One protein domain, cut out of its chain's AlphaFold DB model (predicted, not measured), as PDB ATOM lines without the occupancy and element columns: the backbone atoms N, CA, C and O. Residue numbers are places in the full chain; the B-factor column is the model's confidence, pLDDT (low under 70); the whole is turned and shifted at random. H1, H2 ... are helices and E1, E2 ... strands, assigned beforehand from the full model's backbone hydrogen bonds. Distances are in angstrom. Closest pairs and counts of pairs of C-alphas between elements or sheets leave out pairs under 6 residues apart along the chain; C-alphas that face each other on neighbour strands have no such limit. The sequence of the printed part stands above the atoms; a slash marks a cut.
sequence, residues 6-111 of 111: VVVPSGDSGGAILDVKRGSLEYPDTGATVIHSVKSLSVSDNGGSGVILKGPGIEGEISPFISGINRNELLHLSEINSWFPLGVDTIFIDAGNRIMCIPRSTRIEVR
ATOM      1  N   VAL A   6       1.508  19.746  -7.322       98.19
ATOM      2  CA  VAL A   6       0.540  19.293  -6.323       98.19
ATOM      3  C   VAL A   6      -0.671  18.756  -7.062       98.19
ATOM      4  O   VAL A   6      -1.384  19.507  -7.720       98.19
ATOM      5  N   VAL A   7      -0.894  17.446  -6.978       98.19
ATOM      6  CA  VAL A   7      -2.040  16.794  -7.616       98.19
ATOM      7  C   VAL A   7      -3.144  16.624  -6.586       98.19
ATOM      8  O   VAL A   7      -2.998  15.874  -5.623       98.19
ATOM      9  N   VAL A   8      -4.260  17.305  -6.814       98.06
ATOM     10  CA  VAL A   8      -5.481  17.196  -6.022       98.06
ATOM     11  C   VAL A   8      -6.451  16.312  -6.818       98.06
ATOM     12  O   VAL A   8      -7.003  16.753  -7.831       98.06
ATOM     13  N   PRO A   9      -6.673  15.043  -6.420       96.25
ATOM     14  CA  PRO A   9      -7.499  14.085  -7.169       96.25
ATOM     15  C   PRO A   9      -9.013  14.364  -7.046       96.25
ATOM     16  O   PRO A   9      -9.845  13.480  -7.244       96.25
ATOM     17  N   SER A  10      -9.369  15.594  -6.696       94.75
ATOM     18  CA  SER A  10     -10.710  16.117  -6.485       94.75
ATOM     19  C   SER A  10     -10.694  17.630  -6.731       94.75
ATOM     20  O   SER A  10      -9.647  18.263  -6.893       94.75
ATOM     21  N   GLY A  11     -11.874  18.243  -6.701       93.62
ATOM     22  CA  GLY A  11     -11.997  19.693  -6.708       93.62
ATOM     23  C   GLY A  11     -11.862  20.354  -5.331       93.62
ATOM     24  O   GLY A  11     -12.408  21.436  -5.133       93.62
ATOM     25  N   ASP A  12     -11.228  19.698  -4.360       96.69
ATOM     26  CA  ASP A  12     -11.097  20.213  -2.994       96.69
ATOM     27  C   ASP A  12      -9.854  19.629  -2.321       96.69
ATOM     28  O   ASP A  12      -9.770  18.411  -2.130       96.69
ATOM     29  N   SER A  13      -8.896  20.482  -1.966       97.19
ATOM     30  CA  SER A  13      -7.703  20.076  -1.220       97.19
ATOM     31  C   SER A  13      -7.904  20.082   0.295       97.19
ATOM     32  O   SER A  13      -6.984  19.728   1.033       97.19
ATOM     33  N   GLY A  14      -9.066  20.524   0.783       96.62
ATOM     34  CA  GLY A  14      -9.298  20.760   2.204       96.62
ATOM     35  C   GLY A  14      -8.447  21.903   2.764       96.62
ATOM     36  O   GLY A  14      -8.149  21.903   3.954       96.62
ATOM     37  N   GLY A  15      -8.024  22.848   1.917       97.25
ATOM     38  CA  GLY A  15      -7.160  23.969   2.301       97.25
ATOM     39  C   GLY A  15      -5.662  23.680   2.222       97.25
ATOM     40  O   GLY A  15      -4.871  24.598   2.408       97.25
ATOM     41  N   ALA A  16      -5.244  22.460   1.873       96.44
ATOM     42  CA  ALA A  16      -3.822  22.129   1.749       96.44
ATOM     43  C   ALA A  16      -3.091  22.974   0.685       96.44
ATOM     44  O   ALA A  16      -1.875  23.150   0.769       96.44
ATOM     45  N   ILE A  17      -3.812  23.537  -0.297       97.19
ATOM     46  CA  ILE A  17      -3.222  24.460  -1.280       97.19
ATOM     47  C   ILE A  17      -2.766  25.797  -0.674       97.19
ATOM     48  O   ILE A  17      -2.033  26.533  -1.327       97.19
ATOM     49  N   LEU A  18      -3.150  26.119   0.564       97.56
ATOM     50  CA  LEU A  18      -2.658  27.310   1.258       97.56
ATOM     51  C   LEU A  18      -1.162  27.187   1.601       97.56
ATOM     52  O   LEU A  18      -0.454  28.191   1.575       97.56
ATOM     53  N   ASP A  19      -0.649  25.971   1.801       96.81
ATOM     54  CA  ASP A  19       0.732  25.715   2.253       96.81
ATOM     55  C   ASP A  19       1.670  25.265   1.112       96.81
ATOM     56  O   ASP A  19       2.734  24.660   1.306       96.81
ATOM     57  N   VAL A  20       1.271  25.497  -0.136       97.50
ATOM     58  CA  VAL A  20       2.107  25.183  -1.303       97.50
ATOM     59  C   VAL A  20       3.146  26.274  -1.520       97.50
ATOM     60  O   VAL A  20       2.952  27.432  -1.148       97.50
ATOM     61  N   LYS A  21       4.263  25.916  -2.160       97.31
ATOM     62  CA  LYS A  21       5.280  26.905  -2.517       97.31
ATOM     63  C   LYS A  21       4.715  27.919  -3.510       97.31
ATOM     64  O   LYS A  21       4.073  27.550  -4.490       97.31
ATOM     65  N   ARG A  22       4.991  29.201  -3.278       97.31
ATOM     66  CA  ARG A  22       4.460  30.322  -4.080       97.31
ATOM     67  C   ARG A  22       5.539  31.063  -4.877       97.31
ATOM     68  O   ARG A  22       5.271  32.114  -5.456       97.31
ATOM     69  N   GLY A  23       6.754  30.514  -4.875       96.81
ATOM     70  CA  GLY A  23       7.960  31.167  -5.369       96.81
ATOM     71  C   GLY A  23       8.441  32.278  -4.438       96.81
ATOM     72  O   GLY A  23       7.925  32.460  -3.333       96.81
ATOM     73  N   SER A  24       9.444  33.023  -4.888       96.62
ATOM     74  CA  SER A  24       9.945  34.227  -4.218       96.62
ATOM     75  C   SER A  24       9.815  35.442  -5.137       96.62
ATOM     76  O   SER A  24       9.485  35.302  -6.310       96.62
ATOM     77  N   LEU A  25      10.053  36.655  -4.627       96.44
ATOM     78  CA  LEU A  25       9.988  37.860  -5.468       96.44
ATOM     79  C   LEU A  25      11.064  37.860  -6.564       96.44
ATOM     80  O   LEU A  25      10.834  38.396  -7.643       96.44
ATOM     81  N   GLU A  26      12.219  37.257  -6.280       97.81
ATOM     82  CA  GLU A  26      13.324  37.108  -7.233       97.81
ATOM     83  C   GLU A  26      13.060  35.984  -8.243       97.81
ATOM     84  O   GLU A  26      13.432  36.113  -9.407       97.81
ATOM     85  N   TYR A  27      12.389  34.913  -7.805       96.88
ATOM     86  CA  TYR A  27      12.115  33.714  -8.598       96.88
ATOM     87  C   TYR A  27      10.644  33.295  -8.463       96.88
ATOM     88  O   TYR A  27      10.343  32.258  -7.853       96.88
ATOM     89  N   PRO A  28       9.686  34.097  -8.963       96.56
ATOM     90  CA  PRO A  28       8.267  33.786  -8.817       96.56
ATOM     91  C   PRO A  28       7.915  32.476  -9.526       96.56
ATOM     92  O   PRO A  28       7.122  31.685  -9.019       96.56
ATOM     93  N   ASP A  29       8.562  32.183 -10.648       95.56
ATOM     94  CA  ASP A  29       8.413  30.966 -11.447       95.56
ATOM     95  C   ASP A  29       8.682  29.661 -10.677       95.56
ATOM     96  O   ASP A  29       8.187  28.613 -11.076       95.56
ATOM     97  N   THR A  30       9.359  29.719  -9.525       96.75
ATOM     98  CA  THR A  30       9.582  28.551  -8.650       96.75
ATOM     99  C   THR A  30       8.367  28.158  -7.794       96.75
ATOM    100  O   THR A  30       8.444  27.210  -7.007       96.75
ATOM    101  N   GLY A  31       7.239  28.868  -7.928       97.25
ATOM    102  CA  GLY A  31       5.948  28.482  -7.350       97.25
ATOM    103  C   GLY A  31       5.442  27.129  -7.859       97.25
ATOM    104  O   GLY A  31       5.832  26.655  -8.922       97.25
ATOM    105  N   ALA A  32       4.589  26.478  -7.073       98.25
ATOM    106  CA  ALA A  32       4.031  25.180  -7.423       98.25
ATOM    107  C   ALA A  32       3.026  25.321  -8.569       98.25
ATOM    108  O   ALA A  32       2.362  26.348  -8.716       98.25
ATOM    109  N   THR A  33       2.853  24.241  -9.325       98.56
ATOM    110  CA  THR A  33       1.680  24.053 -10.181       98.56
ATOM    111  C   THR A  33       0.684  23.148  -9.469       98.56
ATOM    112  O   THR A  33       1.030  22.035  -9.058       98.56
ATOM    113  N   VAL A  34      -0.559  23.602  -9.331       98.56
ATOM    114  CA  VAL A  34      -1.638  22.816  -8.716       98.56
ATOM    115  C   VAL A  34      -2.499  22.203  -9.813       98.56
ATOM    116  O   VAL A  34      -2.929  22.898 -10.730       98.56
ATOM    117  N   ILE A  35      -2.750  20.899  -9.740       98.69
ATOM    118  CA  ILE A  35      -3.519  20.151 -10.737       98.69
ATOM    119  C   ILE A  35      -4.750  19.551 -10.061       98.69
ATOM    120  O   ILE A  35      -4.620  18.647  -9.239       98.69
ATOM    121  N   HIS A  36      -5.938  20.020 -10.433       98.31
ATOM    122  CA  HIS A  36      -7.217  19.512  -9.942       98.31
ATOM    123  C   HIS A  36      -7.870  18.569 -10.945       98.31
ATOM    124  O   HIS A  36      -8.105  18.938 -12.098       98.31
ATOM    125  N   SER A  37      -8.268  17.388 -10.476       97.88
ATOM    126  CA  SER A  37      -9.222  16.543 -11.197       97.88
ATOM    127  C   SER A  37     -10.651  16.964 -10.851       97.88
ATOM    128  O   SER A  37     -11.091  16.824  -9.709       97.88
ATOM    129  N   VAL A  38     -11.400  17.453 -11.839       96.19
ATOM    130  CA  VAL A  38     -12.783  17.936 -11.683       96.19
ATOM    131  C   VAL A  38     -13.776  17.073 -12.469       96.19
ATOM    132  O   VAL A  38     -13.394  16.232 -13.283       96.19
ATOM    133  N   LYS A  39     -15.080  17.243 -12.220       94.94
ATOM    134  CA  LYS A  39     -16.123  16.428 -12.868       94.94
ATOM    135  C   LYS A  39     -16.293  16.782 -14.344       94.94
ATOM    136  O   LYS A  39     -16.442  15.883 -15.168       94.94
ATOM    137  N   SER A  40     -16.320  18.070 -14.677       94.00
ATOM    138  CA  SER A  40     -16.426  18.538 -16.062       94.00
ATOM    139  C   SER A  40     -16.024  20.001 -16.219       94.00
ATOM    140  O   SER A  40     -16.211  20.805 -15.306       94.00
ATOM    141  N   LEU A  41     -15.518  20.338 -17.403       94.19
ATOM    142  CA  LEU A  41     -15.164  21.694 -17.820       94.19
ATOM    143  C   LEU A  41     -16.020  22.146 -19.008       94.19
ATOM    144  O   LEU A  41     -16.270  21.377 -19.936       94.19
ATOM    145  N   SER A  42     -16.460  23.401 -19.017       90.88
ATOM    146  CA  SER A  42     -17.165  24.004 -20.154       90.88
ATOM    147  C   SER A  42     -16.839  25.491 -20.275       90.88
ATOM    148  O   SER A  42     -16.631  26.174 -19.275       90.88
ATOM    149  N   VAL A  43     -16.809  25.987 -21.516       82.38
ATOM    150  CA  VAL A  43     -16.544  27.402 -21.829       82.38
ATOM    151  C   VAL A  43     -17.730  28.286 -21.433       82.38
ATOM    152  O   VAL A  43     -17.530  29.414 -20.998       82.38
ATOM    153  N   SER A  44     -18.958  27.778 -21.569       72.31
ATOM    154  CA  SER A  44     -20.177  28.491 -21.190       72.31
ATOM    155  C   SER A  44     -20.648  28.095 -19.796       72.31
ATOM    156  O   SER A  44     -20.687  26.903 -19.463       72.31
ATOM    157  N   ASP A  45     -21.053  29.104 -19.024       66.19
ATOM    158  CA  ASP A  45     -21.786  28.939 -17.776       66.19
ATOM    159  C   ASP A  45     -23.118  28.227 -18.057       66.19
ATOM    160  O   ASP A  45     -24.044  28.794 -18.635       66.19
ATOM    161  N   ASN A  46     -23.201  26.959 -17.659       60.56
ATOM    162  CA  ASN A  46     -24.434  26.175 -17.697       60.56
ATOM    163  C   ASN A  46     -25.178  26.248 -16.348       60.56
ATOM    164  O   ASN A  46     -25.849  25.294 -15.955       60.56
ATOM    165  N   GLY A  47     -25.036  27.362 -15.623       59.75
ATOM    166  CA  GLY A  47     -25.688  27.613 -14.342       59.75
ATOM    167  C   GLY A  47     -24.911  27.086 -13.139       59.75
ATOM    168  O   GLY A  47     -25.526  26.637 -12.171       59.75
ATOM    169  N   GLY A  48     -23.576  27.104 -13.160       57.59
ATOM    170  CA  GLY A  48     -22.832  26.651 -11.986       57.59
ATOM    171  C   GLY A  48     -21.352  26.990 -11.926       57.59
ATOM    172  O   GLY A  48     -20.674  27.284 -12.901       57.59
ATOM    173  N   SER A  49     -20.867  26.949 -10.694       57.75
ATOM    174  CA  SER A  49     -19.549  27.355 -10.192       57.75
ATOM    175  C   SER A  49     -19.271  28.853 -10.033       57.75
ATOM    176  O   SER A  49     -18.364  29.175  -9.274       57.75
ATOM    177  N   GLY A  50     -20.092  29.763 -10.573       73.50
ATOM    178  CA  GLY A  50     -20.136  31.160 -10.108       73.50
ATOM    179  C   GLY A  50     -18.794  31.899 -10.132       73.50
ATOM    180  O   GLY A  50     -18.604  32.822  -9.352       73.50
ATOM    181  N   VAL A  51     -17.841  31.504 -10.977       89.44
ATOM    182  CA  VAL A  51     -16.523  32.138 -11.024       89.44
ATOM    183  C   VAL A  51     -16.441  33.102 -12.195       89.44
ATOM    184  O   VAL A  51     -16.845  32.771 -13.307       89.44
ATOM    185  N   ILE A  52     -15.908  34.293 -11.945       93.62
ATOM    186  CA  ILE A  52     -15.570  35.276 -12.971       93.62
ATOM    187  C   ILE A  52     -14.063  35.447 -12.983       93.62
ATOM    188  O   ILE A  52     -13.443  35.698 -11.946       93.62
ATOM    189  N   LEU A  53     -13.483  35.322 -14.173       95.44
ATOM    190  CA  LEU A  53     -12.051  35.446 -14.395       95.44
ATOM    191  C   LEU A  53     -11.740  36.685 -15.229       95.44
ATOM    192  O   LEU A  53     -12.382  36.944 -16.251       95.44
ATOM    193  N   LYS A  54     -10.726  37.436 -14.792       96.50
ATOM    194  CA  LYS A  54     -10.226  38.656 -15.446       96.50
ATOM    195  C   LYS A  54      -8.705  38.693 -15.412       96.50
ATOM    196  O   LYS A  54      -8.096  38.206 -14.463       96.50
ATOM    197  N   GLY A  55      -8.080  39.345 -16.388       96.06
ATOM    198  CA  GLY A  55      -6.634  39.580 -16.386       96.06
ATOM    199  C   GLY A  55      -5.987  39.399 -17.759       96.06
ATOM    200  O   GLY A  55      -6.692  39.322 -18.764       96.06
ATOM    201  N   PRO A  56      -4.644  39.345 -17.815       95.75
ATOM    202  CA  PRO A  56      -3.910  39.151 -19.063       95.75
ATOM    203  C   PRO A  56      -4.384  37.903 -19.820       95.75
ATOM    204  O   PRO A  56      -4.533  36.837 -19.229       95.75
ATOM    205  N   GLY A  57      -4.624  38.043 -21.125       94.75
ATOM    206  CA  GLY A  57      -5.136  36.962 -21.977       94.75
ATOM    207  C   GLY A  57      -6.662  36.793 -21.979       94.75
ATOM    208  O   GLY A  57      -7.158  35.950 -22.720       94.75
ATOM    209  N   ILE A  58      -7.406  37.593 -21.207       95.12
ATOM    210  CA  ILE A  58      -8.877  37.619 -21.202       95.12
ATOM    211  C   ILE A  58      -9.349  38.988 -21.704       95.12
ATOM    212  O   ILE A  58      -9.028  40.019 -21.112       95.12
ATOM    213  N   GLU A  59     -10.130  39.011 -22.784       95.12
ATOM    214  CA  GLU A  59     -10.801  40.227 -23.249       95.12
ATOM    215  C   GLU A  59     -12.057  40.478 -22.400       95.12
ATOM    216  O   GLU A  59     -13.077  39.812 -22.555       95.12
ATOM    217  N   GLY A  60     -11.969  41.421 -21.459       94.38
ATOM    218  CA  GLY A  60     -13.054  41.708 -20.521       94.38
ATOM    219  C   GLY A  60     -13.114  40.695 -19.379       94.38
ATOM    220  O   GLY A  60     -12.268  40.725 -18.482       94.38
ATOM    221  N   GLU A  61     -14.128  39.831 -19.384       93.62
ATOM    222  CA  GLU A  61     -14.330  38.787 -18.377       93.62
ATOM    223  C   GLU A  61     -14.885  37.507 -19.003       93.62
ATOM    224  O   GLU A  61     -15.620  37.553 -19.990       93.62
ATOM    225  N   ILE A  62     -14.545  36.363 -18.413       92.75
ATOM    226  CA  ILE A  62     -15.122  35.063 -18.770       92.75
ATOM    227  C   ILE A  62     -15.644  34.363 -17.518       92.75
ATOM    228  O   ILE A  62     -15.092  34.534 -16.429       92.75
ATOM    229  N   SER A  63     -16.670  33.535 -17.699       92.56
ATOM    230  CA  SER A  63     -17.306  32.767 -16.624       92.56
ATOM    231  C   SER A  63     -17.346  31.283 -16.990       92.56
ATOM    232  O   SER A  63     -18.395  30.773 -17.392       92.56
ATOM    233  N   PRO A  64     -16.196  30.589 -16.953       92.00
ATOM    234  CA  PRO A  64     -16.151  29.171 -17.266       92.00
ATOM    235  C   PRO A  64     -16.889  28.355 -16.204       92.00
ATOM    236  O   PRO A  64     -16.946  28.717 -15.030       92.00
ATOM    237  N   PHE A  65     -17.410  27.208 -16.624       90.75
ATOM    238  CA  PHE A  65     -18.071  26.261 -15.738       90.75
ATOM    239  C   PHE A  65     -17.097  25.150 -15.334       90.75
ATOM    240  O   PHE A  65     -16.636  24.381 -16.184       90.75
ATOM    241  N   ILE A  66     -16.819  25.046 -14.033       93.06
ATOM    242  CA  ILE A  66     -15.952  24.027 -13.431       93.06
ATOM    243  C   ILE A  66     -16.803  23.163 -12.493       93.06
ATOM    244  O   ILE A  66     -17.038  23.498 -11.332       93.06
ATOM    245  N   SER A  67     -17.302  22.029 -12.979       92.69
ATOM    246  CA  SER A  67     -18.134  21.142 -12.162       92.69
ATOM    247  C   SER A  67     -17.301  20.334 -11.181       92.69
ATOM    248  O   SER A  67     -16.323  19.694 -11.560       92.69
ATOM    249  N   GLY A  68     -17.745  20.265  -9.928       93.12
ATOM    250  CA  GLY A  68     -17.096  19.455  -8.898       93.12
ATOM    251  C   GLY A  68     -15.920  20.126  -8.195       93.12
ATOM    252  O   GLY A  68     -15.294  19.458  -7.379       93.12
ATOM    253  N   ILE A  69     -15.653  21.408  -8.470       94.69
ATOM    254  CA  ILE A  69     -14.785  22.254  -7.642       94.69
ATOM    255  C   ILE A  69     -15.555  22.762  -6.417       94.69
ATOM    256  O   ILE A  69     -16.725  23.144  -6.523       94.69
ATOM    257  N   ASN A  70     -14.918  22.755  -5.248       94.69
ATOM    258  CA  ASN A  70     -15.459  23.394  -4.057       94.69
ATOM    259  C   ASN A  70     -15.295  24.917  -4.181       94.69
ATOM    260  O   ASN A  70     -14.246  25.412  -4.589       94.69
ATOM    261  N   ARG A  71     -16.324  25.676  -3.790       93.88
ATOM    262  CA  ARG A  71     -16.268  27.143  -3.728       93.88
ATOM    263  C   ARG A  71     -15.082  27.633  -2.890       93.88
ATOM    264  O   ARG A  71     -14.406  28.574  -3.294       93.88
ATOM    265  N   ASN A  72     -14.831  27.002  -1.742       95.94
ATOM    266  CA  ASN A  72     -13.724  27.377  -0.863       95.94
ATOM    267  C   ASN A  72     -12.372  27.165  -1.541       95.94
ATOM    268  O   ASN A  72     -11.467  27.958  -1.326       95.94
ATOM    269  N   GLU A  73     -12.256  26.175  -2.424       96.94
ATOM    270  CA  GLU A  73     -11.022  25.954  -3.174       96.94
ATOM    271  C   GLU A  73     -10.728  27.115  -4.128       96.94
ATOM    272  O   GLU A  73      -9.605  27.606  -4.186       96.94
ATOM    273  N   LEU A  74     -11.752  27.640  -4.807       96.19
ATOM    274  CA  LEU A  74     -11.610  28.846  -5.631       96.19
ATOM    275  C   LEU A  74     -11.250  30.084  -4.793       96.19
ATOM    276  O   LEU A  74     -10.500  30.941  -5.260       96.19
ATOM    277  N   LEU A  75     -11.760  30.179  -3.560       96.94
ATOM    278  CA  LEU A  75     -11.393  31.248  -2.627       96.94
ATOM    279  C   LEU A  75      -9.935  31.121  -2.170       96.94
ATOM    280  O   LEU A  75      -9.221  32.120  -2.199       96.94
ATOM    281  N   HIS A  76      -9.468  29.917  -1.836       97.62
ATOM    282  CA  HIS A  76      -8.064  29.664  -1.505       97.62
ATOM    283  C   HIS A  76      -7.143  30.006  -2.683       97.62
ATOM    284  O   HIS A  76      -6.128  30.668  -2.492       97.62
ATOM    285  N   LEU A  77      -7.512  29.628  -3.915       97.31
ATOM    286  CA  LEU A  77      -6.765  30.010  -5.118       97.31
ATOM    287  C   LEU A  77      -6.700  31.535  -5.292       97.31
ATOM    288  O   LEU A  77      -5.641  32.074  -5.611       97.31
ATOM    289  N   SER A  78      -7.811  32.238  -5.054       97.38
ATOM    290  CA  SER A  78      -7.851  33.706  -5.077       97.38
ATOM    291  C   SER A  78      -6.937  34.313  -4.003       97.38
ATOM    292  O   SER A  78      -6.193  35.255  -4.277       97.38
ATOM    293  N   GLU A  79      -6.923  33.732  -2.802       97.62
ATOM    294  CA  GLU A  79      -6.082  34.164  -1.684       97.62
ATOM    295  C   GLU A  79      -4.587  33.996  -1.983       97.62
ATOM    296  O   GLU A  79      -3.825  34.963  -1.886       97.62
ATOM    297  N   ILE A  80      -4.149  32.800  -2.383       96.69
ATOM    298  CA  ILE A  80      -2.720  32.530  -2.607       96.69
ATOM    299  C   ILE A  80      -2.160  33.307  -3.802       96.69
ATOM    300  O   ILE A  80      -0.973  33.637  -3.794       96.69
ATOM    301  N   ASN A  81      -3.008  33.659  -4.775       97.75
ATOM    302  CA  ASN A  81      -2.640  34.451  -5.952       97.75
ATOM    303  C   ASN A  81      -2.843  35.969  -5.770       97.75
ATOM    304  O   ASN A  81      -2.466  36.751  -6.643       97.75
ATOM    305  N   SER A  82      -3.379  36.422  -4.630       96.62
ATOM    306  CA  SER A  82      -3.558  37.859  -4.345       96.62
ATOM    307  C   SER A  82      -2.235  38.629  -4.200       96.62
ATOM    308  O   SER A  82      -2.212  39.855  -4.318       96.62
ATOM    309  N   TRP A  83      -1.126  37.908  -4.010       94.06
ATOM    310  CA  TRP A  83       0.222  38.436  -3.781       94.06
ATOM    311  C   TRP A  83       1.093  38.462  -5.044       94.06
ATOM    312  O   TRP A  83       2.316  38.337  -4.952       94.06
ATOM    313  N   PHE A  84       0.480  38.612  -6.222       93.69
ATOM    314  CA  PHE A  84       1.193  38.682  -7.499       93.69
ATOM    315  C   PHE A  84       2.448  39.590  -7.406       93.69
ATOM    316  O   PHE A  84       2.333  40.726  -6.934       93.69
ATOM    317  N   PRO A  85       3.644  39.133  -7.846       96.44
ATOM    318  CA  PRO A  85       3.893  37.987  -8.734       96.44
ATOM    319  C   PRO A  85       3.969  36.607  -8.058       96.44
ATOM    320  O   PRO A  85       4.137  35.603  -8.756       96.44
ATOM    321  N   LEU A  86       3.845  36.529  -6.731       97.75
ATOM    322  CA  LEU A  86       3.822  35.255  -6.008       97.75
ATOM    323  C   LEU A  86       2.488  34.535  -6.213       97.75
ATOM    324  O   LEU A  86       1.456  35.171  -6.425       97.75
ATOM    325  N   GLY A  87       2.514  33.209  -6.120       97.50
ATOM    326  CA  GLY A  87       1.320  32.377  -6.214       97.50
ATOM    327  C   GLY A  87       1.585  31.066  -6.939       97.50
ATOM    328  O   GLY A  87       2.722  30.590  -6.997       97.50
ATOM    329  N   VAL A  88       0.524  30.497  -7.496       98.06
ATOM    330  CA  VAL A  88       0.546  29.235  -8.234       98.06
ATOM    331  C   VAL A  88      -0.217  29.350  -9.538       98.06
ATOM    332  O   VAL A  88      -1.230  30.048  -9.641       98.06
ATOM    333  N   ASP A  89       0.238  28.591 -10.523       98.12
ATOM    334  CA  ASP A  89      -0.543  28.340 -11.724       98.12
ATOM    335  C   ASP A  89      -1.386  27.084 -11.495       98.12
ATOM    336  O   ASP A  89      -0.906  26.073 -10.973       98.12
ATOM    337  N   THR A  90      -2.670  27.159 -11.834       98.12
ATOM    338  CA  THR A  90      -3.620  26.072 -11.580       98.12
ATOM    339  C   THR A  90      -4.095  25.459 -12.884       98.12
ATOM    340  O   THR A  90      -4.483  26.177 -13.804       98.12
ATOM    341  N   ILE A  91      -4.102  24.130 -12.949       98.62
ATOM    342  CA  ILE A  91      -4.591  23.335 -14.073       98.62
ATOM    343  C   ILE A  91      -5.789  22.516 -13.594       98.62
ATOM    344  O   ILE A  91      -5.705  21.788 -12.609       98.62
ATOM    345  N   PHE A  92      -6.896  22.591 -14.318       97.94
ATOM    346  CA  PHE A  92      -8.062  21.737 -14.138       97.94
ATOM    347  C   PHE A  92      -8.119  20.736 -15.284       97.94
ATOM    348  O   PHE A  92      -7.993  21.123 -16.447       97.94
ATOM    349  N   ILE A  93      -8.344  19.469 -14.955       98.06
ATOM    350  CA  ILE A  93      -8.533  18.385 -15.920       98.06
ATOM    351  C   ILE A  93      -9.842  17.654 -15.634       98.06
ATOM    352  O   ILE A  93     -10.244  17.520 -14.476       98.06
ATOM    353  N   ASP A  94     -10.504  17.162 -16.677       96.94
ATOM    354  CA  ASP A  94     -11.676  16.297 -16.535       96.94
ATOM    355  C   ASP A  94     -11.538  14.977 -17.308       96.94
ATOM    356  O   ASP A  94     -10.634  14.786 -18.123       96.94
ATOM    357  N   ALA A  95     -12.467  14.048 -17.067       95.31
ATOM    358  CA  ALA A  95     -12.493  12.742 -17.735       95.31
ATOM    359  C   ALA A  95     -12.799  12.818 -19.248       95.31
ATOM    360  O   ALA A  95     -12.701  11.814 -19.950       95.31
ATOM    361  N   GLY A  96     -13.186  13.993 -19.755       95.69
ATOM    362  CA  GLY A  96     -13.427  14.263 -21.172       95.69
ATOM    363  C   GLY A  96     -12.185  14.756 -21.917       95.69
ATOM    364  O   GLY A  96     -12.325  15.250 -23.035       95.69
ATOM    365  N   ASN A  97     -10.994  14.647 -21.316       95.25
ATOM    366  CA  ASN A  97      -9.723  15.154 -21.844       95.25
ATOM    367  C   ASN A  97      -9.721  16.675 -22.078       95.25
ATOM    368  O   ASN A  97      -8.988  17.171 -22.935       95.25
ATOM    369  N   ARG A  98     -10.544  17.429 -21.339       96.50
ATOM    370  CA  ARG A  98     -10.505  18.894 -21.367       96.50
ATOM    371  C   ARG A  98      -9.537  19.402 -20.315       96.50
ATOM    372  O   ARG A  98      -9.417  18.827 -19.235       96.50
ATOM    373  N   ILE A  99      -8.875  20.504 -20.649       97.31
ATOM    374  CA  ILE A  99      -7.922  21.189 -19.783       97.31
ATOM    375  C   ILE A  99      -8.303  22.664 -19.738       97.31
ATOM    376  O   ILE A  99      -8.613  23.263 -20.769       97.31
ATOM    377  N   MET A 100      -8.259  23.246 -18.547       96.06
ATOM    378  CA  MET A 100      -8.381  24.682 -18.331       96.06
ATOM    379  C   MET A 100      -7.285  25.124 -17.370       96.06
ATOM    380  O   MET A 100      -7.048  24.456 -16.369       96.06
ATOM    381  N   CYS A 101      -6.651  26.261 -17.641       97.12
ATOM    382  CA  CYS A 101      -5.613  26.805 -16.775       97.12
ATOM    383  C   CYS A 101      -6.023  28.175 -16.235       97.12
ATOM    384  O   CYS A 101      -6.565  28.998 -16.974       97.12
ATOM    385  N   ILE A 102      -5.723  28.425 -14.963       97.06
ATOM    386  CA  ILE A 102      -5.796  29.741 -14.328       97.06
ATOM    387  C   ILE A 102      -4.376  30.109 -13.887       97.06
ATOM    388  O   ILE A 102      -3.896  29.584 -12.879       97.06
ATOM    389  N   PRO A 103      -3.676  30.969 -14.647       97.12
ATOM    390  CA  PRO A 103      -2.394  31.516 -14.227       97.12
ATOM    391  C   PRO A 103      -2.521  32.353 -12.952       97.12
ATOM    392  O   PRO A 103      -3.560  32.974 -12.706       97.12
ATOM    393  N   ARG A 104      -1.434  32.478 -12.191       96.88
ATOM    394  CA  ARG A 104      -1.383  33.277 -10.949       96.88
ATOM    395  C   ARG A 104      -1.751  34.757 -11.108       96.88
ATOM    396  O   ARG A 104      -2.095  35.421 -10.141       96.88
ATOM    397  N   SER A 105      -1.654  35.300 -12.323       97.06
ATOM    398  CA  SER A 105      -2.040  36.683 -12.634       97.06
ATOM    399  C   SER A 105      -3.547  36.875 -12.818       97.06
ATOM    400  O   SER A 105      -4.018  38.012 -12.889       97.06
ATOM    401  N   THR A 106      -4.302  35.788 -12.985       97.56
ATOM    402  CA  THR A 106      -5.742  35.843 -13.226       97.56
ATOM    403  C   THR A 106      -6.474  36.175 -11.933       97.56
ATOM    404  O   THR A 106      -6.340  35.490 -10.924       97.56
ATOM    405  N   ARG A 107      -7.289  37.228 -11.971       96.94
ATOM    406  CA  ARG A 107      -8.173  37.611 -10.869       96.94
ATOM    407  C   ARG A 107      -9.378  36.685 -10.852       96.94
ATOM    408  O   ARG A 107     -10.060  36.562 -11.869       96.94
ATOM    409  N   ILE A 108      -9.627  36.080  -9.694       96.25
ATOM    410  CA  ILE A 108     -10.711  35.128  -9.456       96.25
ATOM    411  C   ILE A 108     -11.749  35.797  -8.553       96.25
ATOM    412  O   ILE A 108     -11.463  36.104  -7.394       96.25
ATOM    413  N   GLU A 109     -12.954  36.007  -9.074       94.56
ATOM    414  CA  GLU A 109     -14.113  36.482  -8.315       94.56
ATOM    415  C   GLU A 109     -15.126  35.339  -8.180       94.56
ATOM    416  O   GLU A 109     -15.549  34.764  -9.178       94.56
ATOM    417  N   VAL A 110     -15.502  34.994  -6.945       91.12
ATOM    418  CA  VAL A 110     -16.404  33.873  -6.640       91.12
ATOM    419  C   VAL A 110     -17.771  34.417  -6.202       91.12
ATOM    420  O   VAL A 110     -17.874  35.041  -5.144       91.12
ATOM    421  N   ARG A 111     -18.810  34.174  -7.004       80.00
ATOM    422  CA  ARG A 111     -20.219  34.543  -6.782       80.00
ATOM    423  C   ARG A 111     -20.961  33.485  -6.004       80.00
ATOM    424  O   ARG A 111     -20.911  32.294  -6.368       80.00
TER     425      ARG A 111
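What this domain is: This is residues 6 to 111 of the 111 residues of the protein "Phosphonate C-P lyase system protein PhnH" of Nitrospirae bacterium (UniProt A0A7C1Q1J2). A twisted four-stranded sheet, E1, E2, E6 and E7, makes a wall, and on one side of it H2 packs on E8 of the two-stranded ribbon E4 and E8, with H1 beside H2. A second small ribbon, E3 and E5, sits past one end of the wall, while the loop of residues 20 to 32 reaches out at the opposite end of the longest axis. The 106 printed residues hold two named helices and eight named strands in the order E1 H1 E2 E3 E4 E5 H2 E6 E7 E8; the class is mixed, helices and strands, with under half of the residues in named elements. The wall is a mixed sheet of order E1, E2, E6, E7, and both ribbons are antiparallel. The whole is compact, with a radius of gyration of the C-alphas of 13.0 A and spans of 40 by 31 by 24 A.

Where its parts are: E1, residues 6 to 8, begins at C-alpha 6 (0.540, 19.293, -6.323). H1 is residues 16 to 19. E2, residues 33 to 37, is 13.3 A long. E3 is residues 40 to 42, E4 residues 51 to 54 and E5 residues 65 to 67. H2, residues 71 to 81, begins at C-alpha 71 (-16.268, 27.143, -3.728) and is 15.6 A long. E6, residues 89 to 93, is 13.4 A long; E7 is residues 99 to 102. E8, residues 107 to 110, ends at C-alpha 110 (-16.404, 33.873, -6.640).

How they stand to each other: E1 and E2 are parallel at 17 degrees, with N 8 and O 35 2.8 A apart, within hydrogen-bond range. E1, H1 and E2 form a strand-helix-strand unit, two parallel neighbour strands with a helix between, and its crossover is right-handed. E2 and E6 are parallel, with N 36 and O 91 at 2.8 A. E6 and E7 are a hairpin, with N 92 and O 100 at 2.8 A. H1 and H2 are each only just on this sheet, with 5 pairs of C-alphas within 10 A; H1 only grazes it with residues 16 to 17 and H2 with residues 77 to 81. H1 and H2 touch, their closest C-alphas, Leu 18 and Ile 80, 6.5 A apart. The closest C-alphas of H2 and E8, Ser 78 and Ile 108, are 5.4 A apart. E4 and E8 are antiparallel, with N 52 and O 109 at 2.8 A. E3 and E5 are antiparallel, with N 67 and O 40 at 2.8 A. The closest C-alphas of E3 and E7, Leu 41 and Met 100, are 7.4 A apart. Every O i to N i+4 pair in H2 is within hydrogen-bond range; H1 is too short for such a pair.

The domain as a whole: The two C-alphas farthest apart, Glu 26 and Gly 47, are 40.8 A apart. The printed part has no cut and ends at the chain's last residue, 111. The link from H1 to E2, 13 residues, is long. Mean pLDDT of the printed part is 93.7, and residues 45 to 49 are under 70.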